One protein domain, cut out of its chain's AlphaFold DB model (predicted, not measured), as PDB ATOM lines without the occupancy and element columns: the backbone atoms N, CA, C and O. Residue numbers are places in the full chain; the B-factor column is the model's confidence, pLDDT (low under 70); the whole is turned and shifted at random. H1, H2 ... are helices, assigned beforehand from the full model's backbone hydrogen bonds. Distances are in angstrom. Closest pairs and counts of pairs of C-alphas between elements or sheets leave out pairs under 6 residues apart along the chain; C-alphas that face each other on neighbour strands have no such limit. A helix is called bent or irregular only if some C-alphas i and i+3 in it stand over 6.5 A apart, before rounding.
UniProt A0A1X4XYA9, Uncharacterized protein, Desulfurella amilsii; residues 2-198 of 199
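Overview. This is residues 2 to 198 of the 199 residues of an uncharacterized protein of Desulfurella amilsii (UniProt A0A1X4XYA9). Two long helices, H1 and H3, lie side by side running opposite ways, and a cluster of shorter helices, H6 to H10, makes a second lobe next to them; H5 and the arm H8a of the bent helix H8 join the two. Residues 44 to 53, of which 44 belongs to H2, stick out on their own, and so do residues 87 to 96, of which 88 to 96 belong to H4. The printed part has 197 residues with ten named helices, H1 to H10 in order along the chain, and no named strand; the class is all helix. It is only just compact, close to loose, with a radius of gyration of the C-alphas of 19.7 A and spans of 61 by 56 by 34 A.

Along the chain. H1, residues 2 to 33, is the longest helix at 47.2 A, from C-alpha 2 at (-19.406, -7.557, -32.798) to C-alpha 33 at (7.463, -3.944, 5.786). H3, residues 59 to 82, is 34.7 A long, and H5, residues 103 to 120, is 26.4 A. H2 is residues 40 to 44, H4 88 to 99, H6 123 to 134, H7 141 to 151, H9 179 to 182 and H10 186 to 196, ending at C-alpha 196 at (1.834, -34.662, -5.008). H8, residues 155 to 174, was assigned as one helix by its hydrogen bonds but is bent, with C-alphas 163 and 166 7.7 A apart; its arms are H8a, residues 155 to 163, and H8b, residues 166 to 174. H4 is neither bent nor irregular, but only just: C-alphas 88 and 91 are 6.1 A apart.

Arrangement. H1 and H3 touch at a shallow tilt of 22 degrees, opposite ways, the closest C-alphas being those of Tyr 20 and Tyr 71, 5.4 A. H5 touches H1 with residues 105 to 113 alone, Gly 29 and Ile 106 having the closest C-alphas, 5.3 A. H8a touches H1 (closest C-alphas Tyr 23 and Ala 156, 5.2 A), H3 (Cys 63 and Pro 155, 5.2 A), H5 (Val 117 and Val 157, 6.4 A) and H7 (Leu 144 and Leu 158, 6.7 A). H6 touches H8b, closest C-alphas Tyr 129 and Ile 169, 5.7 A, and H10, Val 127 and Ile 192, 6.1 A. H7 touches H10 at a steep tilt of 47 degrees, closest C-alphas Tyr 150 and Glu 194, 6.3 A. H9 is close to but not clearly touching H6, and H2 and H4 touch no helix. Every O i to N i+4 pair is within hydrogen-bond range in H1, H2, H3, H5, H6, H7, H8a and H8b; in H4 7 of 8 are and in H10 6 of 7, and H9 is too short for such a pair.

Size, cuts and confidence. The C-alphas of Thr 2 and Thr 50 are the two farthest apart, 61.5 A. The printed part has no cut. The link from H2 to H3, 14 residues, is long. The mean pLDDT of the printed part is 80.0; 48 residues are under 70, namely 2 to 3, 5 to 6, 37 to 56 and 83 to 106.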
ATOM      1  N   THR A   2     -20.852  -7.841 -32.918       58.69
ATOM      2  CA  THR A   2     -19.406  -7.557 -32.798       58.69
ATOM      3  C   THR A   2     -19.026  -6.521 -31.730       58.69
ATOM      4  O   THR A   2     -18.144  -6.796 -30.927       58.69
ATOM      5  N   ASN A   3     -19.730  -5.387 -31.620       62.62
ATOM      6  CA  ASN A   3     -19.391  -4.345 -30.628       62.62
ATOM      7  C   ASN A   3     -19.557  -4.784 -29.162       62.62
ATOM      8  O   ASN A   3     -18.830  -4.310 -28.296       62.62
ATOM      9  N   LYS A   4     -20.490  -5.705 -28.878       70.12
ATOM     10  CA  LYS A   4     -20.703  -6.218 -27.516       70.12
ATOM     11  C   LYS A   4     -19.570  -7.157 -27.093       70.12
ATOM     12  O   LYS A   4     -19.064  -7.037 -25.990       70.12
ATOM     13  N   ILE A   5     -19.117  -8.014 -28.011       68.81
ATOM     14  CA  ILE A   5     -18.017  -8.961 -27.772       68.81
ATOM     15  C   ILE A   5     -16.693  -8.219 -27.528       68.81
ATOM     16  O   ILE A   5     -15.947  -8.588 -26.624       68.81
ATOM     17  N   VAL A   6     -16.421  -7.149 -28.287       66.25
ATOM     18  CA  VAL A   6     -15.239  -6.294 -28.058       66.25
ATOM     19  C   VAL A   6     -15.309  -5.632 -26.677       66.25
ATOM     20  O   VAL A   6     -14.320  -5.645 -25.952       66.25
ATOM     21  N   SER A   7     -16.485  -5.137 -26.276       73.69
ATOM     22  CA  SER A   7     -16.691  -4.510 -24.963       73.69
ATOM     23  C   SER A   7     -16.558  -5.490 -23.789       73.69
ATOM     24  O   SER A   7     -15.988  -5.123 -22.760       73.69
ATOM     25  N   ASP A   8     -17.044  -6.726 -23.928       85.81
ATOM     26  CA  ASP A   8     -16.948  -7.749 -22.878       85.81
ATOM     27  C   ASP A   8     -15.490  -8.199 -22.682       85.81
ATOM     28  O   ASP A   8     -15.001  -8.246 -21.550       85.81
ATOM     29  N   LYS A   9     -14.754  -8.418 -23.779       84.56
ATOM     30  CA  LYS A   9     -13.330  -8.781 -23.735       84.56
ATOM     31  C   LYS A   9     -12.458  -7.674 -23.140       84.56
ATOM     32  O   LYS A   9     -11.544  -7.948 -22.363       84.56
ATOM     33  N   GLU A  10     -12.752  -6.420 -23.474       81.06
ATOM     34  CA  GLU A  10     -12.060  -5.262 -22.906       81.06
ATOM     35  C   GLU A  10     -12.225  -5.208 -21.385       81.06
ATOM     36  O   GLU A  10     -11.254  -5.042 -20.641       81.06
ATOM     37  N   LYS A  11     -13.457  -5.417 -20.912       82.56
ATOM     38  CA  LYS A  11     -13.784  -5.430 -19.488       82.56
ATOM     39  C   LYS A  11     -13.082  -6.566 -18.746       82.56
ATOM     40  O   LYS A  11     -12.508  -6.321 -17.688       82.56
ATOM     41  N   GLU A  12     -13.083  -7.778 -19.298       89.00
ATOM     42  CA  GLU A  12     -12.376  -8.923 -18.709       89.00
ATOM     43  C   GLU A  12     -10.878  -8.643 -18.535       89.00
ATOM     44  O   GLU A  12     -10.301  -8.928 -17.480       89.00
ATOM     45  N   LEU A  13     -10.246  -8.038 -19.543       84.25
ATOM     46  CA  LEU A  13      -8.823  -7.727 -19.489       84.25
ATOM     47  C   LEU A  13      -8.516  -6.605 -18.486       84.25
ATOM     48  O   LEU A  13      -7.550  -6.706 -17.728       84.25
ATOM     49  N   LEU A  14      -9.365  -5.578 -18.402       82.62
ATOM     50  CA  LEU A  14      -9.267  -4.526 -17.382       82.62
ATOM     51  C   LEU A  14      -9.454  -5.068 -15.957       82.62
ATOM     52  O   LEU A  14      -8.739  -4.650 -15.036       82.62
ATOM     53  N   ASP A  15     -10.369  -6.019 -15.763       86.12
ATOM     54  CA  ASP A  15     -10.583  -6.694 -14.481       86.12
ATOM     55  C   ASP A  15      -9.346  -7.514 -14.076       86.12
ATOM     56  O   ASP A  15      -8.918  -7.461 -12.916       86.12
ATOM     57  N   LEU A  16      -8.710  -8.207 -15.029       89.69
ATOM     58  CA  LEU A  16      -7.446  -8.916 -14.810       89.69
ATOM     59  C   LEU A  16      -6.299  -7.958 -14.473       89.69
ATOM     60  O   LEU A  16      -5.597  -8.176 -13.485       89.69
ATOM     61  N   ILE A  17      -6.127  -6.873 -15.229       85.88
ATOM     62  CA  ILE A  17      -5.114  -5.842 -14.945       85.88
ATOM     63  C   ILE A  17      -5.307  -5.290 -13.529       85.88
ATOM     64  O   ILE A  17      -4.346  -5.156 -12.767       85.88
ATOM     65  N   THR A  18      -6.552  -5.009 -13.146       84.44
ATOM     66  CA  THR A  18      -6.904  -4.510 -11.812       84.44
ATOM     67  C   THR A  18      -6.556  -5.521 -10.719       84.44
ATOM     68  O   THR A  18      -5.980  -5.148  -9.694       84.44
ATOM     69  N   GLU A  19      -6.854  -6.802 -10.937       89.75
ATOM     70  CA  GLU A  19      -6.520  -7.885 -10.013       89.75
ATOM     71  C   GLU A  19      -4.999  -8.034  -9.835       89.75
ATOM     72  O   GLU A  19      -4.506  -8.046  -8.703       89.75
ATOM     73  N   TYR A  20      -4.234  -8.065 -10.927       90.62
ATOM     74  CA  TYR A  20      -2.776  -8.207 -10.871       90.62
ATOM     75  C   TYR A  20      -2.069  -6.959 -10.338       90.62
ATOM     76  O   TYR A  20      -1.046  -7.077  -9.659       90.62
ATOM     77  N   ARG A  21      -2.643  -5.768 -10.539       87.06
ATOM     78  CA  ARG A  21      -2.198  -4.540  -9.867       87.06
ATOM     79  C   ARG A  21      -2.301  -4.687  -8.354       87.06
ATOM     80  O   ARG A  21      -1.371  -4.338  -7.634       87.06
ATOM     81  N   ASP A  22      -3.427  -5.191  -7.856       88.62
ATOM     82  CA  ASP A  22      -3.641  -5.351  -6.418       88.62
ATOM     83  C   ASP A  22      -2.690  -6.389  -5.809       88.62
ATOM     84  O   ASP A  22      -2.162  -6.167  -4.715       88.62
ATOM     85  N   TYR A  23      -2.400  -7.473  -6.536       92.75
ATOM     86  CA  TYR A  23      -1.360  -8.436  -6.168       92.75
ATOM     87  C   TYR A  23       0.024  -7.792  -6.083       92.75
ATOM     88  O   TYR A  23       0.713  -7.952  -5.074       92.75
ATOM     89  N   LEU A  24       0.414  -7.019  -7.096       88.44
ATOM     90  CA  LEU A  24       1.695  -6.320  -7.116       88.44
ATOM     91  C   LEU A  24       1.819  -5.322  -5.954       88.44
ATOM     92  O   LEU A  24       2.822  -5.328  -5.241       88.44
ATOM     93  N   LEU A  25       0.783  -4.517  -5.700       86.25
ATOM     94  CA  LEU A  25       0.762  -3.558  -4.589       86.25
ATOM     95  C   LEU A  25       0.873  -4.240  -3.223       86.25
ATOM     96  O   LEU A  25       1.554  -3.726  -2.334       86.25
ATOM     97  N   TYR A  26       0.230  -5.395  -3.051       90.75
ATOM     98  CA  TYR A  26       0.360  -6.184  -1.832       90.75
ATOM     99  C   TYR A  26       1.803  -6.658  -1.618       90.75
ATOM    100  O   TYR A  26       2.351  -6.474  -0.531       90.75
ATOM    101  N   VAL A  27       2.447  -7.198  -2.657       89.81
ATOM    102  CA  VAL A  27       3.842  -7.662  -2.581       89.81
ATOM    103  C   VAL A  27       4.806  -6.506  -2.295       89.81
ATOM    104  O   VAL A  27       5.673  -6.642  -1.433       89.81
ATOM    105  N   ILE A  28       4.626  -5.350  -2.942       85.00
ATOM    106  CA  ILE A  28       5.406  -4.131  -2.657       85.00
ATOM    107  C   ILE A  28       5.233  -3.708  -1.195       85.00
ATOM    108  O   ILE A  28       6.208  -3.354  -0.533       85.00
ATOM    109  N   GLY A  29       4.006  -3.773  -0.675       84.69
ATOM    110  CA  GLY A  29       3.719  -3.506   0.730       84.69
ATOM    111  C   GLY A  29       4.534  -4.378   1.679       84.69
ATOM    112  O   GLY A  29       5.179  -3.864   2.587       84.69
ATOM    113  N   LEU A  30       4.571  -5.686   1.419       87.62
ATOM    114  CA  LEU A  30       5.350  -6.634   2.216       87.62
ATOM    115  C   LEU A  30       6.862  -6.409   2.107       87.62
ATOM    116  O   LEU A  30       7.580  -6.589   3.088       87.62
ATOM    117  N   LEU A  31       7.362  -6.033   0.929       84.62
ATOM    118  CA  LEU A  31       8.780  -5.717   0.743       84.62
ATOM    119  C   LEU A  31       9.188  -4.489   1.557       84.62
ATOM    120  O   LEU A  31      10.241  -4.505   2.191       84.62
ATOM    121  N   ARG A  32       8.320  -3.475   1.621       80.69
ATOM    122  CA  ARG A  32       8.519  -2.295   2.474       80.69
ATOM    123  C   ARG A  32       8.472  -2.634   3.957       80.69
ATOM    124  O   ARG A  32       9.343  -2.185   4.685       80.69
ATOM    125  N   GLU A  33       7.515  -3.455   4.395       83.38
ATOM    126  CA  GLU A  33       7.463  -3.944   5.786       83.38
ATOM    127  C   GLU A  33       8.772  -4.637   6.198       83.38
ATOM    128  O   GLU A  33       9.159  -4.591   7.363       83.38
ATOM    129  N   LYS A  34       9.467  -5.263   5.242       82.06
ATOM    130  CA  LYS A  34      10.750  -5.941   5.452       82.06
ATOM    131  C   LYS A  34      11.983  -5.086   5.137       82.06
ATOM    132  O   LYS A  34      13.083  -5.629   5.158       82.06
ATOM    133  N   ASN A  35      11.821  -3.794   4.838       77.44
ATOM    134  CA  ASN A  35      12.901  -2.890   4.420       77.44
ATOM    135  C   ASN A  35      13.764  -3.453   3.272       77.44
ATOM    136  O   ASN A  35      14.977  -3.255   3.237       77.44
ATOM    137  N   VAL A  36      13.150  -4.180   2.334       71.38
ATOM    138  CA  VAL A  36      13.857  -4.728   1.172       71.38
ATOM    139  C   VAL A  36      14.007  -3.633   0.119       71.38
ATOM    140  O   VAL A  36      13.014  -3.164  -0.442       71.38
ATOM    141  N   ASP A  37      15.251  -3.243  -0.155       64.12
ATOM    142  CA  ASP A  37      15.584  -2.304  -1.224       64.12
ATOM    143  C   ASP A  37      15.403  -2.980  -2.594       64.12
ATOM    144  O   ASP A  37      16.091  -3.943  -2.947       64.12
ATOM    145  N   LEU A  38      14.426  -2.477  -3.350       59.62
ATOM    146  CA  LEU A  38      14.065  -2.937  -4.687       59.62
ATOM    147  C   LEU A  38      14.876  -2.264  -5.802       59.62
ATOM    148  O   LEU A  38      14.563  -2.492  -6.971       59.62
ATOM    149  N   SER A  39      15.888  -1.444  -5.492       58.28
ATOM    150  CA  SER A  39      16.807  -0.908  -6.499       58.28
ATOM    151  C   SER A  39      17.608  -2.048  -7.149       58.28
ATOM    152  O   SER A  39      18.720  -2.404  -6.760       58.28
ATOM    153  N   VAL A  40      17.005  -2.647  -8.179       45.19
ATOM    154  CA  VAL A  40      17.599  -3.657  -9.069       45.19
ATOM    155  C   VAL A  40      18.961  -3.171  -9.591       45.19
ATOM    156  O   VAL A  40      19.894  -3.962  -9.729       45.19
ATOM    157  N   GLU A  41      19.114  -1.857  -9.756       41.56
ATOM    158  CA  GLU A  41      20.343  -1.196 -10.191       41.56
ATOM    159  C   GLU A  41      21.527  -1.391  -9.232       41.56
ATOM    160  O   GLU A  41      22.629  -1.627  -9.708       41.56
ATOM    161  N   LYS A  42      21.362  -1.422  -7.899       43.22
ATOM    162  CA  LYS A  42      22.509  -1.627  -6.982       43.22
ATOM    163  C   LYS A  42      23.013  -3.069  -6.934       43.22
ATOM    164  O   LYS A  42      24.196  -3.297  -6.667       43.22
ATOM    165  N   LYS A  43      22.139  -4.044  -7.196       47.25
ATOM    166  CA  LYS A  43      22.527  -5.462  -7.256       47.25
ATOM    167  C   LYS A  43      23.217  -5.811  -8.580       47.25
ATOM    168  O   LYS A  43      24.048  -6.711  -8.585       47.25
ATOM    169  N   MET A  44      22.939  -5.070  -9.660       40.50
ATOM    170  CA  MET A  44      23.606  -5.235 -10.962       40.50
ATOM    171  C   MET A  44      24.808  -4.293 -11.170       40.50
ATOM    172  O   MET A  44      25.746  -4.676 -11.855       40.50
ATOM    173  N   ALA A  45      24.855  -3.109 -10.546       39.16
ATOM    174  CA  ALA A  45      25.947  -2.131 -10.711       39.16
ATOM    175  C   ALA A  45      27.233  -2.468  -9.937       39.16
ATOM    176  O   ALA A  45      28.264  -1.830 -10.119       39.16
ATOM    177  N   ASN A  46      27.205  -3.498  -9.095       41.12
ATOM    178  CA  ASN A  46      28.395  -4.018  -8.428       41.12
ATOM    179  C   ASN A  46      29.133  -5.064  -9.284       41.12
ATOM    180  O   ASN A  46      29.886  -5.864  -8.747       41.12
ATOM    181  N   TYR A  47      28.922  -5.081 -10.597       46.19
ATOM    182  CA  TYR A  47      29.477  -6.092 -11.497       46.19
ATOM    183  C   TYR A  47      31.003  -6.031 -11.630       46.19
ATOM    184  O   TYR A  47      31.632  -7.047 -11.912       46.19
ATOM    185  N   ASP A  48      31.609  -4.875 -11.352       46.97
ATOM    186  CA  ASP A  48      33.051  -4.720 -11.453       46.97
ATOM    187  C   ASP A  48      33.763  -4.892 -10.109       46.97
ATOM    188  O   ASP A  48      33.386  -4.319  -9.080       46.97
ATOM    189  N   LYS A  49      34.857  -5.653 -10.186       48.06
ATOM    190  CA  LYS A  49      35.890  -5.892  -9.172       48.06
ATOM    191  C   LYS A  49      35.541  -6.962  -8.129       48.06
ATOM    192  O   LYS A  49      34.854  -6.733  -7.135       48.06
ATOM    193  N   THR A  50      36.143  -8.129  -8.381       48.41
ATOM    194  CA  THR A  50      36.552  -9.177  -7.429       48.41
ATOM    195  C   THR A  50      35.436  -9.972  -6.732       48.41
ATOM    196  O   THR A  50      34.807  -9.493  -5.799       48.41
ATOM    197  N   HIS A  51      35.259 -11.228  -7.170       53.00
ATOM    198  CA  HIS A  51      34.666 -12.351  -6.419       53.00
ATOM    199  C   HIS A  51      33.350 -12.049  -5.674       53.00
ATOM    200  O   HIS A  51      33.289 -12.126  -4.447       53.00
ATOM    201  N   LYS A  52      32.267 -11.730  -6.397       53.47
ATOM    202  CA  LYS A  52      30.965 -11.436  -5.773       53.47
ATOM    203  C   LYS A  52      30.038 -12.648  -5.768       53.47
ATOM    204  O   LYS A  52      29.673 -13.192  -6.805       53.47
ATOM    205  N   ILE A  53      29.652 -13.034  -4.556       49.91
ATOM    206  CA  ILE A  53      28.639 -14.040  -4.235       49.91
ATOM    207  C   ILE A  53      27.326 -13.633  -4.913       49.91
ATOM    208  O   ILE A  53      26.782 -12.562  -4.642       49.91
ATOM    209  N   PHE A  54      26.810 -14.481  -5.803       51.12
ATOM    210  CA  PHE A  54      25.484 -14.295  -6.378       51.12
ATOM    211  C   PHE A  54      24.432 -14.556  -5.297       51.12
ATOM    212  O   PHE A  54      24.097 -15.703  -4.997       51.12
ATOM    213  N   THR A  55      23.900 -13.493  -4.696       55.66
ATOM    214  CA  THR A  55      22.771 -13.635  -3.776       55.66
ATOM    215  C   THR A  55      21.501 -13.820  -4.594       55.66
ATOM    216  O   THR A  55      20.928 -12.863  -5.119       55.66
ATOM    217  N   LEU A  56      21.064 -15.076  -4.705       63.56
ATOM    218  CA  LEU A  56      19.762 -15.434  -5.261       63.56
ATOM    219  C   LEU A  56      18.669 -14.591  -4.578       63.56
ATOM    220  O   LEU A  56      18.653 -14.520  -3.346       63.56
ATOM    221  N   PRO A  57      17.734 -13.982  -5.334       72.38
ATOM    222  CA  PRO A  57      16.654 -13.233  -4.716       72.38
ATOM    223  C   PRO A  57      15.841 -14.149  -3.802       72.38
ATOM    224  O   PRO A  57      15.593 -15.316  -4.136       72.38
ATOM    225  N   ASN A  58      15.428 -13.625  -2.652       78.81
ATOM    226  CA  ASN A  58      14.575 -14.368  -1.733       78.81
ATOM    227  C   ASN A  58      13.178 -14.570  -2.349       78.81
ATOM    228  O   ASN A  58      12.812 -13.935  -3.343       78.81
ATOM    229  N   PHE A  59      12.369 -15.454  -1.767       82.19
ATOM    230  CA  PHE A  59      11.051 -15.774  -2.320       82.19
ATOM    231  C   PHE A  59      10.148 -14.551  -2.512       82.19
ATOM    232  O   PHE A  59       9.463 -14.456  -3.529       82.19
ATOM    233  N   LEU A  60      10.176 -13.581  -1.594       85.31
ATOM    234  CA  LEU A  60       9.361 -12.370  -1.704       85.31
ATOM    235  C   LEU A  60       9.827 -11.469  -2.861       85.31
ATOM    236  O   LEU A  60       8.994 -10.954  -3.606       85.31
ATOM    237  N   GLU A  61      11.138 -11.331  -3.063       83.69
ATOM    238  CA  GLU A  61      11.717 -10.616  -4.211       83.69
ATOM    239  C   GLU A  61      11.358 -11.299  -5.535       83.69
ATOM    240  O   GLU A  61      10.976 -10.643  -6.503       83.69
ATOM    241  N   ARG A  62      11.389 -12.633  -5.581       85.38
ATOM    242  CA  ARG A  62      10.954 -13.395  -6.760       85.38
ATOM    243  C   ARG A  62       9.459 -13.241  -7.020       85.38
ATOM    244  O   ARG A  62       9.061 -13.080  -8.169       85.38
ATOM    245  N   CYS A  63       8.635 -13.231  -5.974       88.31
ATOM    246  CA  CYS A  63       7.205 -12.961  -6.098       88.31
ATOM    247  C   CYS A  63       6.942 -11.575  -6.692       88.31
ATOM    248  O   CYS A  63       6.035 -11.438  -7.511       88.31
ATOM    249  N   TYR A  64       7.743 -10.569  -6.329       87.56
ATOM    250  CA  TYR A  64       7.678  -9.244  -6.945       87.56
ATOM    251  C   TYR A  64       8.019  -9.299  -8.432       87.56
ATOM    252  O   TYR A  64       7.212  -8.852  -9.243       87.56
ATOM    253  N   LEU A  65       9.148  -9.918  -8.797       84.50
ATOM    254  CA  LEU A  65       9.582 -10.044 -10.193       84.50
ATOM    255  C   LEU A  65       8.556 -10.778 -11.069       84.50
ATOM    256  O   LEU A  65       8.315 -10.380 -12.207       84.50
ATOM    257  N   ILE A  66       7.926 -11.829 -10.545       86.94
ATOM    258  CA  ILE A  66       6.860 -12.545 -11.257       86.94
ATOM    259  C   ILE A  66       5.614 -11.658 -11.378       86.94
ATOM    260  O   ILE A  66       5.071 -11.517 -12.471       86.94
ATOM    261  N   SER A  67       5.181 -11.029 -10.282       87.50
ATOM    262  CA  SER A  67       3.948 -10.231 -10.264       87.50
ATOM    263  C   SER A  67       4.041  -9.002 -11.171       87.50
ATOM    264  O   SER A  67       3.082  -8.703 -11.878       87.50
ATOM    265  N   ILE A  68       5.191  -8.314 -11.199       84.06
ATOM    266  CA  ILE A  68       5.391  -7.160 -12.086       84.06
ATOM    267  C   ILE A  68       5.387  -7.585 -13.555       84.06
ATOM    268  O   ILE A  68       4.722  -6.944 -14.360       84.06
ATOM    269  N   ARG A  69       6.035  -8.706 -13.903       85.44
ATOM    270  CA  ARG A  69       6.026  -9.234 -15.277       85.44
ATOM    271  C   ARG A  69       4.624  -9.617 -15.739       85.44
ATOM    272  O   ARG A  69       4.238  -9.252 -16.844       85.44
ATOM    273  N   GLN A  70       3.865 -10.321 -14.899       89.00
ATOM    274  CA  GLN A  70       2.484 -10.705 -15.209       89.00
ATOM    275  C   GLN A  70       1.599  -9.478 -15.421       89.00
ATOM    276  O   GLN A  70       0.849  -9.417 -16.389       89.00
ATOM    277  N   TYR A  71       1.724  -8.485 -14.541       86.75
ATOM    278  CA  TYR A  71       0.989  -7.237 -14.666       86.75
ATOM    279  C   TYR A  71       1.339  -6.487 -15.964       86.75
ATOM    280  O   TYR A  71       0.433  -6.128 -16.710       86.75
ATOM    281  N   LEU A  72       2.630  -6.293 -16.261       83.12
ATOM    282  CA  LEU A  72       3.073  -5.594 -17.474       83.12
ATOM    283  C   LEU A  72       2.614  -6.318 -18.744       83.12
ATOM    284  O   LEU A  72       2.078  -5.682 -19.641       83.12
ATOM    285  N   SER A  73       2.702  -7.649 -18.769       85.56
ATOM    286  CA  SER A  73       2.250  -8.449 -19.916       85.56
ATOM    287  C   SER A  73       0.750  -8.279 -20.196       85.56
ATOM    288  O   SER A  73       0.340  -8.239 -21.351       85.56
ATOM    289  N   LEU A  74      -0.081  -8.161 -19.150       86.62
ATOM    290  CA  LEU A  74      -1.521  -7.906 -19.303       86.62
ATOM    291  C   LEU A  74      -1.797  -6.499 -19.837       86.62
ATOM    292  O   LEU A  74      -2.690  -6.313 -20.662       86.62
ATOM    293  N   VAL A  75      -1.033  -5.514 -19.369       82.38
ATOM    294  CA  VAL A  75      -1.119  -4.132 -19.846       82.38
ATOM    295  C   VAL A  75      -0.725  -4.048 -21.322       82.38
ATOM    296  O   VAL A  75      -1.464  -3.461 -22.111       82.38
ATOM    297  N   ASP A  76       0.375  -4.689 -21.714       82.69
ATOM    298  CA  ASP A  76       0.822  -4.750 -23.107       82.69
ATOM    299  C   ASP A  76      -0.211  -5.442 -24.003       82.69
ATOM    300  O   ASP A  76      -0.534  -4.932 -25.076       82.69
ATOM    301  N   ALA A  77      -0.793  -6.555 -23.540       85.50
ATOM    302  CA  ALA A  77      -1.863  -7.250 -24.253       85.50
ATOM    303  C   ALA A  77      -3.083  -6.342 -24.486       85.50
ATOM    304  O   ALA A  77      -3.620  -6.312 -25.592       85.50
ATOM    305  N   TYR A  78      -3.482  -5.556 -23.480       84.19
ATOM    306  CA  TYR A  78      -4.586  -4.602 -23.602       84.19
ATOM    307  C   TYR A  78      -4.294  -3.521 -24.642       84.19
ATOM    308  O   TYR A  78      -5.119  -3.254 -25.514       84.19
ATOM    309  N   TYR A  79      -3.098  -2.933 -24.606       80.06
ATOM    310  CA  TYR A  79      -2.708  -1.927 -25.593       80.06
ATOM    311  C   TYR A  79      -2.668  -2.476 -27.013       80.06
ATOM    312  O   TYR A  79      -3.162  -1.824 -27.938       80.06
ATOM    313  N   TYR A  80      -2.091  -3.665 -27.176       82.94
ATOM    314  CA  TYR A  80      -1.994  -4.336 -28.463       82.94
ATOM    315  C   TYR A  80      -3.379  -4.618 -29.052       82.94
ATOM    316  O   TYR A  80      -3.640  -4.308 -30.214       82.94
ATOM    317  N   GLU A  81      -4.284  -5.158 -28.238       83.12
ATOM    318  CA  GLU A  81      -5.597  -5.599 -28.686       83.12
ATOM    319  C   GLU A  81      -6.551  -4.438 -29.007       83.12
ATOM    320  O   GLU A  81      -7.249  -4.473 -30.022       83.12
ATOM    321  N   PHE A  82      -6.539  -3.369 -28.205       80.19
ATOM    322  CA  PHE A  82      -7.472  -2.244 -28.355       80.19
ATOM    323  C   PHE A  82      -6.865  -1.021 -29.062       80.19
ATOM    324  O   PHE A  82      -7.471   0.050 -29.089       80.19
ATOM    325  N   LYS A  83      -5.678  -1.169 -29.676       68.62
ATOM    326  CA  LYS A  83      -4.977  -0.142 -30.481       68.62
ATOM    327  C   LYS A  83      -4.845   1.223 -29.788       68.62
ATOM    328  O   LYS A  83      -4.795   2.265 -30.446       68.62
ATOM    329  N   MET A  84      -4.767   1.243 -28.460       61.31
ATOM    330  CA  MET A  84      -4.512   2.475 -27.719       61.31
ATOM    331  C   MET A  84      -3.018   2.810 -27.834       61.31
ATOM    332  O   MET A  84      -2.167   1.985 -27.513       61.31
ATOM    333  N   LYS A  85      -2.685   4.006 -28.345       50.44
ATOM    334  CA  LYS A  85      -1.294   4.421 -28.615       50.44
ATOM    335  C   LYS A  85      -0.400   4.240 -27.378       50.44
ATOM    336  O   LYS A  85      -0.630   4.841 -26.328       50.44
ATOM    337  N   THR A  86       0.632   3.426 -27.559       56.94
ATOM    338  CA  THR A  86       1.702   3.087 -26.620       56.94
ATOM    339  C   THR A  86       2.628   4.284 -26.336       56.94
ATOM    340  O   THR A  86       2.639   5.274 -27.065       56.94
ATOM    341  N   VAL A  87       3.417   4.185 -25.256       42.75
ATOM    342  CA  VAL A  87       4.512   5.083 -24.806       42.75
ATOM    343  C   VAL A  87       4.138   6.223 -23.834       42.75
ATOM    344  O   VAL A  87       4.827   6.405 -22.832       42.75
ATOM    345  N   SER A  88       3.022   6.948 -23.988       47.38
ATOM    346  CA  SER A  88       2.679   8.044 -23.040       47.38
ATOM    347  C   SER A  88       2.321   7.552 -21.623       47.38
ATOM    348  O   SER A  88       2.458   8.291 -20.642       47.38
ATOM    349  N   GLN A  89       1.877   6.299 -21.497       50.50
ATOM    350  CA  GLN A  89       1.462   5.746 -20.215       50.50
ATOM    351  C   GLN A  89       2.581   5.093 -19.416       50.50
ATOM    352  O   GLN A  89       2.393   4.942 -18.225       50.50
ATOM    353  N   GLU A  90       3.745   4.785 -19.983       42.81
ATOM    354  CA  GLU A  90       4.872   4.234 -19.215       42.81
ATOM    355  C   GLU A  90       5.462   5.292 -18.261       42.81
ATOM    356  O   GLU A  90       5.750   5.030 -17.096       42.81
ATOM    357  N   LYS A  91       5.487   6.559 -18.696       43.19
ATOM    358  CA  LYS A  91       5.799   7.704 -17.830       43.19
ATOM    359  C   LYS A  91       4.708   7.942 -16.785       43.19
ATOM    360  O   LYS A  91       5.016   8.083 -15.604       43.19
ATOM    361  N   LYS A  92       3.428   7.879 -17.185       49.53
ATOM    362  CA  LYS A  92       2.307   7.904 -16.228       49.53
ATOM    363  C   LYS A  92       2.338   6.705 -15.292       49.53
ATOM    364  O   LYS A  92       1.865   6.848 -14.186       49.53
ATOM    365  N   PHE A  93       2.878   5.566 -15.701       51.41
ATOM    366  CA  PHE A  93       2.980   4.330 -14.940       51.41
ATOM    367  C   PHE A  93       4.046   4.468 -13.859       51.41
ATOM    368  O   PHE A  93       3.752   4.258 -12.688       51.41
ATOM    369  N   THR A  94       5.233   4.956 -14.208       48.69
ATOM    370  CA  THR A  94       6.285   5.300 -13.244       48.69
ATOM    371  C   THR A  94       5.828   6.409 -12.285       48.69
ATOM    372  O   THR A  94       5.997   6.287 -11.073       48.69
ATOM    373  N   GLU A  95       5.144   7.446 -12.782       50.91
ATOM    374  CA  GLU A  95       4.528   8.502 -11.959       50.91
ATOM    375  C   GLU A  95       3.346   7.987 -11.109       50.91
ATOM    376  O   GLU A  95       3.124   8.445  -9.987       50.91
ATOM    377  N   TYR A  96       2.585   7.012 -11.611       52.22
ATOM    378  CA  TYR A  96       1.486   6.344 -10.915       52.22
ATOM    379  C   TYR A  96       2.057   5.525  -9.763       52.22
ATOM    380  O   TYR A  96       1.650   5.756  -8.629       52.22
ATOM    381  N   PHE A  97       3.076   4.691  -9.996       52.84
ATOM    382  CA  PHE A  97       3.812   3.954  -8.960       52.84
ATOM    383  C   PHE A  97       4.485   4.876  -7.936       52.84
ATOM    384  O   PHE A  97       4.410   4.597  -6.738       52.84
ATOM    385  N   ALA A  98       5.029   6.021  -8.359       55.53
ATOM    386  CA  ALA A  98       5.541   7.044  -7.448       55.53
ATOM    387  C   ALA A  98       4.445   7.607  -6.515       55.53
ATOM    388  O   ALA A  98       4.710   7.881  -5.343       55.53
ATOM    389  N   LYS A  99       3.184   7.697  -6.971       51.72
ATOM    390  CA  LYS A  99       2.029   8.080  -6.128       51.72
ATOM    391  C   LYS A  99       1.604   6.986  -5.130       51.72
ATOM    392  O   LYS A  99       1.051   7.324  -4.080       51.72
ATOM    393  N   PHE A 100       1.918   5.705  -5.372       53.81
ATOM    394  CA  PHE A 100       1.696   4.590  -4.423       53.81
ATOM    395  C   PHE A 100       2.722   4.537  -3.274       53.81
ATOM    396  O   PHE A 100       2.680   3.641  -2.426       53.81
ATOM    397  N   ASN A 101       3.595   5.543  -3.153       50.88
ATOM    398  CA  ASN A 101       4.399   5.776  -1.947       50.88
ATOM    399  C   ASN A 101       3.574   6.127  -0.694       50.88
ATOM    400  O   ASN A 101       4.132   6.214   0.394       50.88
ATOM    401  N   LYS A 102       2.245   6.264  -0.797       56.69
ATOM    402  CA  LYS A 102       1.371   6.522   0.356       56.69
ATOM    403  C   LYS A 102       0.920   5.222   1.039       56.69
ATOM    404  O   LYS A 102       0.275   4.369   0.428       56.69
ATOM    405  N   THR A 103       1.173   5.118   2.343       58.66
ATOM    406  CA  THR A 103       0.891   3.972   3.237       58.66
ATOM    407  C   THR A 103      -0.554   3.448   3.159       58.66
ATOM    408  O   THR A 103      -0.805   2.255   3.332       58.66
ATOM    409  N   ASN A 104      -1.517   4.319   2.844       62.06
ATOM    410  CA  ASN A 104      -2.942   3.978   2.768       62.06
ATOM    411  C   ASN A 104      -3.284   3.033   1.603       62.06
ATOM    412  O   ASN A 104      -4.164   2.180   1.738       62.06
ATOM    413  N   PHE A 105      -2.562   3.116   0.482       62.34
ATOM    414  CA  PHE A 105      -2.817   2.234  -0.658       62.34
ATOM    415  C   PHE A 105      -2.412   0.786  -0.376       62.34
ATOM    416  O   PHE A 105      -3.133  -0.133  -0.764       62.34
ATOM    417  N   ILE A 106      -1.328   0.570   0.367       66.25
ATOM    418  CA  ILE A 106      -0.864  -0.771   0.754       66.25
ATOM    419  C   ILE A 106      -1.877  -1.456   1.680       66.25
ATOM    420  O   ILE A 106      -2.255  -2.605   1.444       66.25
ATOM    421  N   LYS A 107      -2.396  -0.732   2.684       70.31
ATOM    422  CA  LYS A 107      -3.455  -1.250   3.569       70.31
ATOM    423  C   LYS A 107      -4.698  -1.659   2.775       70.31
ATOM    424  O   LYS A 107      -5.261  -2.726   3.010       70.31
ATOM    425  N   SER A 108      -5.079  -0.846   1.789       76.19
ATOM    426  CA  SER A 108      -6.212  -1.146   0.912       76.19
ATOM    427  C   SER A 108      -5.973  -2.384   0.030       76.19
ATOM    428  O   SER A 108      -6.892  -3.178  -0.169       76.19
ATOM    429  N   ALA A 109      -4.740  -2.592  -0.451       80.75
ATOM    430  CA  ALA A 109      -4.378  -3.738  -1.281       80.75
ATOM    431  C   ALA A 109      -4.484  -5.054  -0.499       80.75
ATOM    432  O   ALA A 109      -5.059  -6.013  -1.004       80.75
ATOM    433  N   ASN A 110      -4.048  -5.076   0.766       86.44
ATOM    434  CA  ASN A 110      -4.219  -6.237   1.646       86.44
ATOM    435  C   ASN A 110      -5.694  -6.676   1.747       86.44
ATOM    436  O   ASN A 110      -6.009  -7.848   1.562       86.44
ATOM    437  N   GLY A 111      -6.616  -5.731   1.963       88.12
ATOM    438  CA  GLY A 111      -8.052  -6.028   2.011       88.12
ATOM    439  C   GLY A 111      -8.603  -6.596   0.696       88.12
ATOM    440  O   GLY A 111      -9.399  -7.539   0.712       88.12
ATOM    441  N   ARG A 112      -8.151  -6.074  -0.452       90.19
ATOM    442  CA  ARG A 112      -8.567  -6.567  -1.776       90.19
ATOM    443  C   ARG A 112      -8.025  -7.967  -2.066       90.19
ATOM    444  O   ARG A 112      -8.800  -8.833  -2.473       90.19
ATOM    445  N   VAL A 113      -6.753  -8.229  -1.760       92.75
ATOM    446  CA  VAL A 113      -6.163  -9.574  -1.864       92.75
ATOM    447  C   VAL A 113      -6.877 -10.551  -0.932       92.75
ATOM    448  O   VAL A 113      -7.265 -11.629  -1.373       92.75
ATOM    449  N   ALA A 114      -7.164 -10.162   0.313       93.19
ATOM    450  CA  ALA A 114      -7.923 -10.987   1.252       93.19
ATOM    451  C   ALA A 114      -9.297 -11.396   0.696       93.19
ATOM    452  O   ALA A 114      -9.689 -12.560   0.792       93.19
ATOM    453  N   LYS A 115     -10.029 -10.461   0.071       94.06
ATOM    454  CA  LYS A 115     -11.323 -10.746  -0.569       94.06
ATOM    455  C   LYS A 115     -11.178 -11.745  -1.722       94.06
ATOM    456  O   LYS A 115     -11.982 -12.674  -1.824       94.06
ATOM    457  N   LYS A 116     -10.154 -11.590  -2.566       92.75
ATOM    458  CA  LYS A 116      -9.860 -12.515  -3.676       92.75
ATOM    459  C   LYS A 116      -9.480 -13.904  -3.170       92.75
ATOM    460  O   LYS A 116     -10.005 -14.898  -3.662       92.75
ATOM    461  N   VAL A 117      -8.649 -13.984  -2.132       93.81
ATOM    462  CA  VAL A 117      -8.270 -15.254  -1.503       93.81
ATOM    463  C   VAL A 117      -9.505 -15.966  -0.966       93.81
ATOM    464  O   VAL A 117      -9.723 -17.122  -1.300       93.81
ATOM    465  N   ARG A 118     -10.368 -15.278  -0.211       92.75
ATOM    466  CA  ARG A 118     -11.590 -15.881   0.349       92.75
ATOM    467  C   ARG A 118     -12.568 -16.382  -0.712       92.75
ATOM    468  O   ARG A 118     -13.202 -17.403  -0.495       92.75
ATOM    469  N   SER A 119     -12.706 -15.667  -1.827       92.31
ATOM    470  CA  SER A 119     -13.693 -16.002  -2.864       92.31
ATOM    471  C   SER A 119     -13.196 -17.036  -3.875       92.31
ATOM    472  O   SER A 119     -13.961 -17.905  -4.271       92.31
ATOM    473  N   LYS A 120     -11.927 -16.959  -4.292       93.50
ATOM    474  CA  LYS A 120     -11.396 -17.747  -5.417       93.50
ATOM    475  C   LYS A 120     -10.329 -18.763  -5.017       93.50
ATOM    476  O   LYS A 120     -10.192 -19.792  -5.675       93.50
ATOM    477  N   TYR A 121      -9.580 -18.497  -3.950       95.25
ATOM    478  CA  TYR A 121      -8.394 -19.283  -3.587       95.25
ATOM    479  C   TYR A 121      -8.457 -19.872  -2.178       95.25
ATOM    480  O   TYR A 121      -7.442 -20.325  -1.658       95.25
ATOM    481  N   PHE A 122      -9.633 -19.912  -1.548       94.88
ATOM    482  CA  PHE A 122      -9.756 -20.435  -0.187       94.88
ATOM    483  C   PHE A 122      -9.352 -21.912  -0.115       94.88
ATOM    484  O   PHE A 122      -8.762 -22.353   0.868       94.88
ATOM    485  N   TRP A 123      -9.579 -22.648  -1.205       94.69
ATOM    486  CA  TRP A 123      -9.157 -24.035  -1.366       94.69
ATOM    487  C   TRP A 123      -7.646 -24.245  -1.168       94.69
ATOM    488  O   TRP A 123      -7.237 -25.337  -0.784       94.69
ATOM    489  N   VAL A 124      -6.805 -23.216  -1.342       95.69
ATOM    490  CA  VAL A 124      -5.356 -23.300  -1.080       95.69
ATOM    491  C   VAL A 124      -5.085 -23.668   0.381       95.69
ATOM    492  O   VAL A 124      -4.154 -24.417   0.665       95.69
ATOM    493  N   TYR A 125      -5.928 -23.221   1.319       96.38
ATOM    494  CA  TYR A 125      -5.794 -23.603   2.724       96.38
ATOM    495  C   TYR A 125      -6.099 -25.083   2.965       96.38
ATOM    496  O   TYR A 125      -5.508 -25.674   3.867       96.38
ATOM    497  N   TYR A 126      -6.977 -25.695   2.167       95.81
ATOM    498  CA  TYR A 126      -7.213 -27.136   2.228       95.81
ATOM    499  C   TYR A 126      -6.037 -27.926   1.660       95.81
ATOM    500  O   TYR A 126      -5.629 -28.909   2.271       95.81
ATOM    501  N   VAL A 127      -5.423 -27.454   0.571       95.25
ATOM    502  CA  VAL A 127      -4.175 -28.034   0.044       95.25
ATOM    503  C   VAL A 127      -3.074 -27.965   1.105       95.25
ATOM    504  O   VAL A 127      -2.468 -28.980   1.441       95.25
ATOM    505  N   PHE A 128      -2.863 -26.796   1.715       96.12
ATOM    506  CA  PHE A 128      -1.932 -26.638   2.835       96.12
ATOM    507  C   PHE A 128      -2.230 -27.609   3.978       96.12
ATOM    508  O   PHE A 128      -1.318 -28.251   4.496       96.12
ATOM    509  N   TYR A 129      -3.497 -27.712   4.382       96.00
ATOM    510  CA  TYR A 129      -3.924 -28.608   5.447       96.00
ATOM    511  C   TYR A 129      -3.609 -30.066   5.116       96.00
ATOM    512  O   TYR A 129      -2.954 -30.733   5.914       96.00
ATOM    513  N   TYR A 130      -3.982 -30.527   3.923       95.19
ATOM    514  CA  TYR A 130      -3.719 -31.884   3.460       95.19
ATOM    515  C   TYR A 130      -2.223 -32.214   3.515       95.19
ATOM    516  O   TYR A 130      -1.834 -33.143   4.219       95.19
ATOM    517  N   PHE A 131      -1.361 -31.407   2.886       94.31
ATOM    518  CA  PHE A 131       0.087 -31.657   2.893       94.31
ATOM    519  C   PHE A 131       0.706 -31.563   4.292       94.31
ATOM    520  O   PHE A 131       1.658 -32.281   4.609       94.31
ATOM    521  N   LYS A 132       0.143 -30.725   5.169       93.75
ATOM    522  CA  LYS A 132       0.592 -30.628   6.559       93.75
ATOM    523  C   LYS A 132       0.266 -31.879   7.370       93.75
ATOM    524  O   LYS A 132       1.070 -32.248   8.222       93.75
ATOM    525  N   ILE A 133      -0.899 -32.485   7.160       92.75
ATOM    526  CA  ILE A 133      -1.340 -33.664   7.915       92.75
ATOM    527  C   ILE A 133      -0.790 -34.948   7.296       92.75
ATOM    528  O   ILE A 133      -0.163 -35.727   8.005       92.75
ATOM    529  N   ALA A 134      -0.973 -35.141   5.989       91.38
ATOM    530  CA  ALA A 134      -0.601 -36.368   5.290       91.38
ATOM    531  C   ALA A 134       0.920 -36.532   5.142       91.38
ATOM    532  O   ALA A 134       1.434 -37.629   5.325       91.38
ATOM    533  N   TYR A 135       1.651 -35.441   4.879       90.25
ATOM    534  CA  TYR A 135       3.086 -35.493   4.552       90.25
ATOM    535  C   TYR A 135       3.975 -34.712   5.527       90.25
ATOM    536  O   TYR A 135       5.187 -34.646   5.348       90.25
ATOM    537  N   LYS A 136       3.395 -34.090   6.565       91.62
ATOM    538  CA  LYS A 136       4.119 -33.256   7.550       91.62
ATOM    539  C   LYS A 136       4.961 -32.135   6.915       91.62
ATOM    540  O   LYS A 136       5.907 -31.644   7.533       91.62
ATOM    541  N   VAL A 137       4.578 -31.674   5.721       89.75
ATOM    542  CA  VAL A 137       5.318 -30.674   4.938       89.75
ATOM    543  C   VAL A 137       5.449 -29.350   5.701       89.75
ATOM    544  O   VAL A 137       4.551 -28.912   6.438       89.75
ATOM    545  N   ARG A 138       6.606 -28.701   5.542       89.50
ATOM    546  CA  ARG A 138       6.833 -27.309   5.950       89.50
ATOM    547  C   ARG A 138       6.462 -26.396   4.783       89.50
ATOM    548  O   ARG A 138       6.773 -26.701   3.642       89.50
ATOM    549  N   PHE A 139       5.816 -25.264   5.058       90.19
ATOM    550  CA  PHE A 139       5.470 -24.286   4.015       90.19
ATOM    551  C   PHE A 139       6.652 -23.363   3.716       90.19
ATOM    552  O   PHE A 139       6.582 -22.146   3.900       90.19
ATOM    553  N   ASP A 140       7.771 -23.964   3.339       89.56
ATOM    554  CA  ASP A 140       8.949 -23.250   2.873       89.56
ATOM    555  C   ASP A 140       8.770 -22.760   1.430       89.56
ATOM    556  O   ASP A 140       7.706 -22.891   0.816       89.56
ATOM    557  N   ASP A 141       9.803 -22.110   0.909       86.31
ATOM    558  CA  ASP A 141       9.753 -21.500  -0.414       86.31
ATOM    559  C   ASP A 141       9.653 -22.566  -1.519       86.31
ATOM    560  O   ASP A 141       8.958 -22.340  -2.507       86.31
ATOM    561  N   SER A 142      10.245 -23.750  -1.324       86.50
ATOM    562  CA  SER A 142      10.163 -24.879  -2.259       86.50
ATOM    563  C   SER A 142       8.731 -25.387  -2.412       86.50
ATOM    564  O   SER A 142       8.243 -25.535  -3.534       86.50
ATOM    565  N   PHE A 143       8.011 -25.575  -1.303       90.56
ATOM    566  CA  PHE A 143       6.603 -25.963  -1.358       90.56
ATOM    567  C   PHE A 143       5.741 -24.901  -2.054       90.56
ATOM    568  O   PHE A 143       4.889 -25.222  -2.881       90.56
ATOM    569  N   LEU A 144       5.979 -23.618  -1.774       91.81
ATOM    570  CA  LEU A 144       5.243 -22.537  -2.434       91.81
ATOM    571  C   LEU A 144       5.568 -22.453  -3.931       91.81
ATOM    572  O   LEU A 144       4.678 -22.132  -4.719       91.81
ATOM    573  N   TYR A 145       6.795 -22.785  -4.341       87.88
ATOM    574  CA  TYR A 145       7.156 -22.911  -5.753       87.88
ATOM    575  C   TYR A 145       6.422 -24.045  -6.450       87.88
ATOM    576  O   TYR A 145       5.935 -23.833  -7.561       87.88
ATOM    577  N   ALA A 146       6.284 -25.206  -5.807       88.75
ATOM    578  CA  ALA A 146       5.484 -26.298  -6.350       88.75
ATOM    579  C   ALA A 146       4.040 -25.833  -6.603       88.75
ATOM    580  O   ALA A 146       3.516 -25.963  -7.707       88.75
ATOM    581  N   LEU A 147       3.422 -25.164  -5.628       92.50
ATOM    582  CA  LEU A 147       2.062 -24.642  -5.789       92.50
ATOM    583  C   LEU A 147       1.943 -23.582  -6.885       92.50
ATOM    584  O   LEU A 147       0.965 -23.576  -7.629       92.50
ATOM    585  N   PHE A 148       2.924 -22.690  -7.007       91.88
ATOM    586  CA  PHE A 148       2.969 -21.729  -8.104       91.88
ATOM    587  C   PHE A 148       3.054 -22.434  -9.464       91.88
ATOM    588  O   PHE A 148       2.311 -22.098 -10.386       91.88
ATOM    589  N   TYR A 149       3.954 -23.408  -9.593       88.88
ATOM    590  CA  TYR A 149       4.248 -24.062 -10.861       88.88
ATOM    591  C   TYR A 149       3.092 -24.938 -11.346       88.88
ATOM    592  O   TYR A 149       2.691 -24.806 -12.505       88.88
ATOM    593  N   TYR A 150       2.551 -25.784 -10.468       91.12
ATOM    594  CA  TYR A 150       1.521 -26.759 -10.823       91.12
ATOM    595  C   TYR A 150       0.127 -26.141 -10.836       91.12
ATOM    596  O   TYR A 150      -0.594 -26.296 -11.811       91.12
ATOM    597  N   LEU A 151      -0.214 -25.334  -9.830       92.12
ATOM    598  CA  LEU A 151      -1.578 -24.813  -9.683       92.12
ATOM    599  C   LEU A 151      -1.779 -23.415 -10.278       92.12
ATOM    600  O   LEU A 151      -2.869 -22.849 -10.172       92.12
ATOM    601  N   LYS A 152      -0.720 -22.817 -10.847       90.81
ATOM    602  CA  LYS A 152      -0.716 -21.470 -11.453       90.81
ATOM    603  C   LYS A 152      -1.302 -20.383 -10.540       90.81
ATOM    604  O   LYS A 152      -1.869 -19.395 -11.008       90.81
ATOM    605  N   ILE A 153      -1.162 -20.545  -9.222       92.19
ATOM    606  CA  ILE A 153      -1.682 -19.587  -8.239       92.19
ATOM    607  C   ILE A 153      -0.823 -18.315  -8.277       92.19
ATOM    608  O   ILE A 153       0.403 -18.420  -8.235       92.19
ATOM    609  N   PRO A 154      -1.413 -17.104  -8.280       93.00
ATOM    610  CA  PRO A 154      -0.638 -15.869  -8.222       93.00
ATOM    611  C   PRO A 154       0.305 -15.821  -6.999       93.00
ATOM    612  O   PRO A 154      -0.124 -16.139  -5.885       93.00
ATOM    613  N   PRO A 155       1.559 -15.354  -7.141       91.88
ATOM    614  CA  PRO A 155       2.518 -15.323  -6.032       91.88
ATOM    615  C   PRO A 155       2.024 -14.547  -4.800       91.88
ATOM    616  O   PRO A 155       2.225 -14.973  -3.664       91.88
ATOM    617  N   ALA A 156       1.304 -13.438  -5.008       92.94
ATOM    618  CA  ALA A 156       0.697 -12.663  -3.925       92.94
ATOM    619  C   ALA A 156      -0.326 -13.476  -3.111       92.94
ATOM    620  O   ALA A 156      -0.369 -13.364  -1.884       92.94
ATOM    621  N   VAL A 157      -1.116 -14.322  -3.782       94.50
ATOM    622  CA  VAL A 157      -2.080 -15.227  -3.142       94.50
ATOM    623  C   VAL A 157      -1.343 -16.274  -2.315       94.50
ATOM    624  O   VAL A 157      -1.744 -16.525  -1.183       94.50
ATOM    625  N   LEU A 158      -0.244 -16.838  -2.823       94.44
ATOM    626  CA  LEU A 158       0.573 -17.807  -2.084       94.44
ATOM    627  C   LEU A 158       1.206 -17.196  -0.832       94.44
ATOM    628  O   LEU A 158       1.155 -17.807   0.235       94.44
ATOM    629  N   ILE A 159       1.754 -15.982  -0.927       93.00
ATOM    630  CA  ILE A 159       2.318 -15.281   0.234       93.00
ATOM    631  C   ILE A 159       1.229 -14.972   1.264       93.00
ATOM    632  O   ILE A 159       1.425 -15.211   2.459       93.00
ATOM    633  N   TYR A 160       0.074 -14.473   0.812       94.44
ATOM    634  CA  TYR A 160      -1.064 -14.216   1.688       94.44
ATOM    635  C   TYR A 160      -1.522 -15.509   2.374       94.44
ATOM    636  O   TYR A 160      -1.649 -15.562   3.598       94.44
ATOM    637  N   ALA A 161      -1.712 -16.582   1.603       94.88
ATOM    638  CA  ALA A 161      -2.092 -17.882   2.128       94.88
ATOM    639  C   ALA A 161      -1.075 -18.361   3.169       94.88
ATOM    640  O   ALA A 161      -1.477 -18.702   4.278       94.88
ATOM    641  N   LYS A 162       0.233 -18.309   2.872       94.38
ATOM    642  CA  LYS A 162       1.313 -18.684   3.803       94.38
ATOM    643  C   LYS A 162       1.195 -17.925   5.125       94.38
ATOM    644  O   LYS A 162       1.185 -18.549   6.182       94.38
ATOM    645  N   LYS A 163       1.037 -16.595   5.068       92.62
ATOM    646  CA  LYS A 163       0.924 -15.716   6.249       92.62
ATOM    647  C   LYS A 163      -0.256 -16.088   7.156       92.62
ATOM    648  O   LYS A 163      -0.184 -15.884   8.363       92.62
ATOM    649  N   HIS A 164      -1.330 -16.636   6.591       94.12
ATOM    650  CA  HIS A 164      -2.559 -16.964   7.318       94.12
ATOM    651  C   HIS A 164      -2.790 -18.475   7.511       94.12
ATOM    652  O   HIS A 164      -3.785 -18.873   8.123       94.12
ATOM    653  N   ALA A 165      -1.877 -19.321   7.026       94.88
ATOM    654  CA  ALA A 165      -2.033 -20.772   6.969       94.88
ATOM    655  C   ALA A 165      -2.257 -21.396   8.347       94.88
ATOM    656  O   ALA A 165      -3.169 -22.200   8.526       94.88
ATOM    657  N   GLU A 166      -1.451 -21.003   9.334       93.44
ATOM    658  CA  GLU A 166      -1.479 -21.603  10.669       93.44
ATOM    659  C   GLU A 166      -2.830 -21.429  11.359       93.44
ATOM    660  O   GLU A 166      -3.338 -22.369  11.972       93.44
ATOM    661  N   ASN A 167      -3.438 -20.248  11.223       95.00
ATOM    662  CA  ASN A 167      -4.745 -19.971  11.804       95.00
ATOM    663  C   ASN A 167      -5.832 -20.845  11.160       95.00
ATOM    664  O   ASN A 167      -6.614 -21.488  11.859       95.00
ATOM    665  N   HIS A 168      -5.848 -20.927   9.827       94.94
ATOM    666  CA  HIS A 168      -6.813 -21.761   9.109       94.94
ATOM    667  C   HIS A 168      -6.635 -23.251   9.415       94.94
ATOM    668  O   HIS A 168      -7.610 -23.923   9.739       94.94
ATOM    669  N   ILE A 169      -5.398 -23.749   9.431       94.19
ATOM    670  CA  ILE A 169      -5.087 -25.144   9.771       94.19
ATOM    671  C   ILE A 169      -5.510 -25.471  11.198       94.19
ATOM    672  O   ILE A 169      -6.107 -26.518  11.432       94.19
ATOM    673  N   ARG A 170      -5.242 -24.582  12.160       93.88
ATOM    674  CA  ARG A 170      -5.695 -24.759  13.545       93.88
ATOM    675  C   ARG A 170      -7.216 -24.871  13.612       93.88
ATOM    676  O   ARG A 170      -7.727 -25.727  14.326       93.88
ATOM    677  N   ASN A 171      -7.931 -24.046  12.852       94.38
ATOM    678  CA  ASN A 171      -9.388 -24.095  12.792       94.38
ATOM    679  C   ASN A 171      -9.903 -25.383  12.134       94.38
ATOM    680  O   ASN A 171     -10.878 -25.946  12.619       94.38
ATOM    681  N   PHE A 172      -9.244 -25.887  11.088       94.81
ATOM    682  CA  PHE A 172      -9.599 -27.173  10.477       94.81
ATOM    683  C   PHE A 172      -9.359 -28.351  11.425       94.81
ATOM    684  O   PHE A 172     -10.232 -29.205  11.552       94.81
ATOM    685  N   LYS A 173      -8.246 -28.343  12.174       91.12
ATOM    686  CA  LYS A 173      -7.981 -29.336  13.228       91.12
ATOM    687  C   LYS A 173      -9.048 -29.317  14.317       91.12
ATOM    688  O   LYS A 173      -9.547 -30.365  14.686       91.12
ATOM    689  N   LYS A 174      -9.434 -28.131  14.803       93.56
ATOM    690  CA  LYS A 174     -10.498 -27.988  15.816       93.56
ATOM    691  C   LYS A 174     -11.844 -28.541  15.348       93.56
ATOM    692  O   LYS A 174     -12.635 -28.979  16.169       93.56
ATOM    693  N   LYS A 175     -12.103 -28.495  14.041       91.81
ATOM    694  CA  LYS A 175     -13.309 -29.053  13.424       91.81
ATOM    695  C   LYS A 175     -13.193 -30.548  13.110       91.81
ATOM    696  O   LYS A 175     -14.123 -31.082  12.526       91.81
ATOM    697  N   ASN A 176     -12.076 -31.196  13.457       88.06
ATOM    698  CA  ASN A 176     -11.775 -32.585  13.108       88.06
ATOM    699  C   ASN A 176     -12.026 -32.878  11.621       88.06
ATOM    700  O   ASN A 176     -12.641 -33.879  11.269       88.06
ATOM    701  N   LEU A 177     -11.583 -31.968  10.744       88.94
ATOM    702  CA  LEU A 177     -11.780 -32.121   9.308       88.94
ATOM    703  C   LEU A 177     -11.011 -33.351   8.802       88.94
ATOM    704  O   LEU A 177      -9.773 -33.355   8.828       88.94
ATOM    705  N   ASP A 178     -11.757 -34.354   8.344       88.69
ATOM    706  CA  ASP A 178     -11.235 -35.610   7.807       88.69
ATOM    707  C   ASP A 178     -10.661 -35.412   6.393       88.69
ATOM    708  O   ASP A 178     -11.255 -34.749   5.536       88.69
ATOM    709  N   LEU A 179      -9.487 -35.999   6.149       89.38
ATOM    710  CA  LEU A 179      -8.845 -36.004   4.839       89.38
ATOM    711  C   LEU A 179      -9.650 -36.801   3.807       89.38
ATOM    712  O   LEU A 179      -9.647 -36.425   2.639       89.38
ATOM    713  N   THR A 180     -10.349 -37.865   4.212       87.94
ATOM    714  CA  THR A 180     -11.178 -38.659   3.292       87.94
ATOM    715  C   THR A 180     -12.323 -37.818   2.731       87.94
ATOM    716  O   THR A 180     -12.518 -37.779   1.520       87.94
ATOM    717  N   VAL A 181     -12.994 -37.047   3.592       87.12
ATOM    718  CA  VAL A 181     -14.063 -36.110   3.221       87.12
ATOM    719  C   VAL A 181     -13.532 -34.983   2.334       87.12
ATOM    720  O   VAL A 181     -14.172 -34.611   1.356       87.12
ATOM    721  N   LEU A 182     -12.337 -34.461   2.625       87.62
ATOM    722  CA  LEU A 182     -11.664 -33.469   1.777       87.62
ATOM    723  C   LEU A 182     -11.426 -33.972   0.349       87.62
ATOM    724  O   LEU A 182     -11.574 -33.204  -0.599       87.62
ATOM    725  N   LEU A 183     -11.057 -35.243   0.200       90.19
ATOM    726  CA  LEU A 183     -10.788 -35.862  -1.097       90.19
ATOM    727  C   LEU A 183     -12.059 -36.290  -1.846       90.19
ATOM    728  O   LEU A 183     -11.947 -36.724  -2.988       90.19
ATOM    729  N   MET A 184     -13.253 -36.146  -1.258       91.25
ATOM    730  CA  MET A 184     -14.517 -36.317  -1.990       91.25
ATOM    731  C   MET A 184     -14.794 -35.152  -2.956       91.25
ATOM    732  O   MET A 184     -15.549 -35.315  -3.911       91.25
ATOM    733  N   ASP A 185     -14.191 -33.976  -2.737       92.56
ATOM    734  CA  ASP A 185     -14.202 -32.893  -3.722       92.56
ATOM    735  C   ASP A 185     -13.177 -33.205  -4.822       92.56
ATOM    736  O   ASP A 185     -11.971 -33.005  -4.649       92.56
ATOM    737  N   GLU A 186     -13.661 -33.680  -5.972       93.94
ATOM    738  CA  GLU A 186     -12.811 -34.071  -7.103       93.94
ATOM    739  C   GLU A 186     -11.923 -32.919  -7.611       93.94
ATOM    740  O   GLU A 186     -10.767 -33.150  -7.961       93.94
ATOM    741  N   LYS A 187     -12.388 -31.659  -7.567       93.19
ATOM    742  CA  LYS A 187     -11.569 -30.505  -7.991       93.19
ATOM    743  C   LYS A 187     -10.434 -30.226  -7.016       93.19
ATOM    744  O   LYS A 187      -9.383 -29.716  -7.407       93.19
ATOM    745  N   LEU A 188     -10.659 -30.450  -5.726       93.56
ATOM    746  CA  LEU A 188      -9.617 -30.299  -4.719       93.56
ATOM    747  C   LEU A 188      -8.627 -31.464  -4.771       93.56
ATOM    748  O   LEU A 188      -7.421 -31.234  -4.692       93.56
ATOM    749  N   LYS A 189      -9.131 -32.687  -4.933       94.81
ATOM    750  CA  LYS A 189      -8.332 -33.898  -5.105       94.81
ATOM    751  C   LYS A 189      -7.397 -33.782  -6.304       94.81
ATOM    752  O   LYS A 189      -6.207 -34.006  -6.135       94.81
ATOM    753  N   GLU A 190      -7.883 -33.332  -7.460       94.62
ATOM    754  CA  GLU A 190      -7.051 -33.094  -8.649       94.62
ATOM    755  C   GLU A 190      -5.873 -32.157  -8.344       94.62
ATOM    756  O   GLU A 190      -4.719 -32.509  -8.575       94.62
ATOM    757  N   LYS A 191      -6.138 -31.008  -7.711       94.12
ATOM    758  CA  LYS A 191      -5.088 -30.057  -7.308       94.12
ATOM    759  C   LYS A 191      -4.097 -30.663  -6.319       94.12
ATOM    760  O   LYS A 191      -2.910 -30.351  -6.359       94.12
ATOM    761  N   ILE A 192      -4.571 -31.488  -5.389       94.00
ATOM    762  CA  ILE A 192      -3.702 -32.193  -4.450       94.00
ATOM    763  C   ILE A 192      -2.795 -33.161  -5.213       94.00
ATOM    764  O   ILE A 192      -1.585 -33.127  -5.003       94.00
ATOM    765  N   GLU A 193      -3.346 -33.968  -6.119       93.25
ATOM    766  CA  GLU A 193      -2.583 -34.926  -6.923       93.25
ATOM    767  C   GLU A 193      -1.557 -34.244  -7.834       93.25
ATOM    768  O   GLU A 193      -0.426 -34.714  -7.945       93.25
ATOM    769  N   GLU A 194      -1.885 -33.098  -8.433       92.12
ATOM    770  CA  GLU A 194      -0.921 -32.310  -9.209       92.12
ATOM    771  C   GLU A 194       0.294 -31.898  -8.376       92.12
ATOM    772  O   GLU A 194       1.428 -32.010  -8.836       92.12
ATOM    773  N   VAL A 195       0.072 -31.467  -7.134       90.38
ATOM    774  CA  VAL A 195       1.153 -31.063  -6.228       90.38
ATOM    775  C   VAL A 195       1.897 -32.278  -5.678       90.38
ATOM    776  O   VAL A 195       3.106 -32.202  -5.465       90.38
ATOM    777  N   ARG A 196       1.215 -33.414  -5.480       87.94
ATOM    778  CA  ARG A 196       1.834 -34.662  -5.008       87.94
ATOM    779  C   ARG A 196       2.904 -35.172  -5.961       87.94
ATOM    780  O   ARG A 196       3.873 -35.726  -5.478       87.94
ATOM    781  N   LYS A 197       2.804 -34.905  -7.267       84.31
ATOM    782  CA  LYS A 197       3.848 -35.253  -8.255       84.31
ATOM    783  C   LYS A 197       5.236 -34.662  -7.938       84.31
ATOM    784  O   LYS A 197       6.207 -35.033  -8.585       84.31
ATOM    785  N   CYS A 198       5.335 -33.735  -6.982       73.06
ATOM    786  CA  CYS A 198       6.590 -33.119  -6.539       73.06
ATOM    787  C   CYS A 198       7.275 -33.834  -5.366       73.06
ATOM    788  O   CYS A 198       8.382 -33.430  -5.008       73.06
TER     789      CYS A 198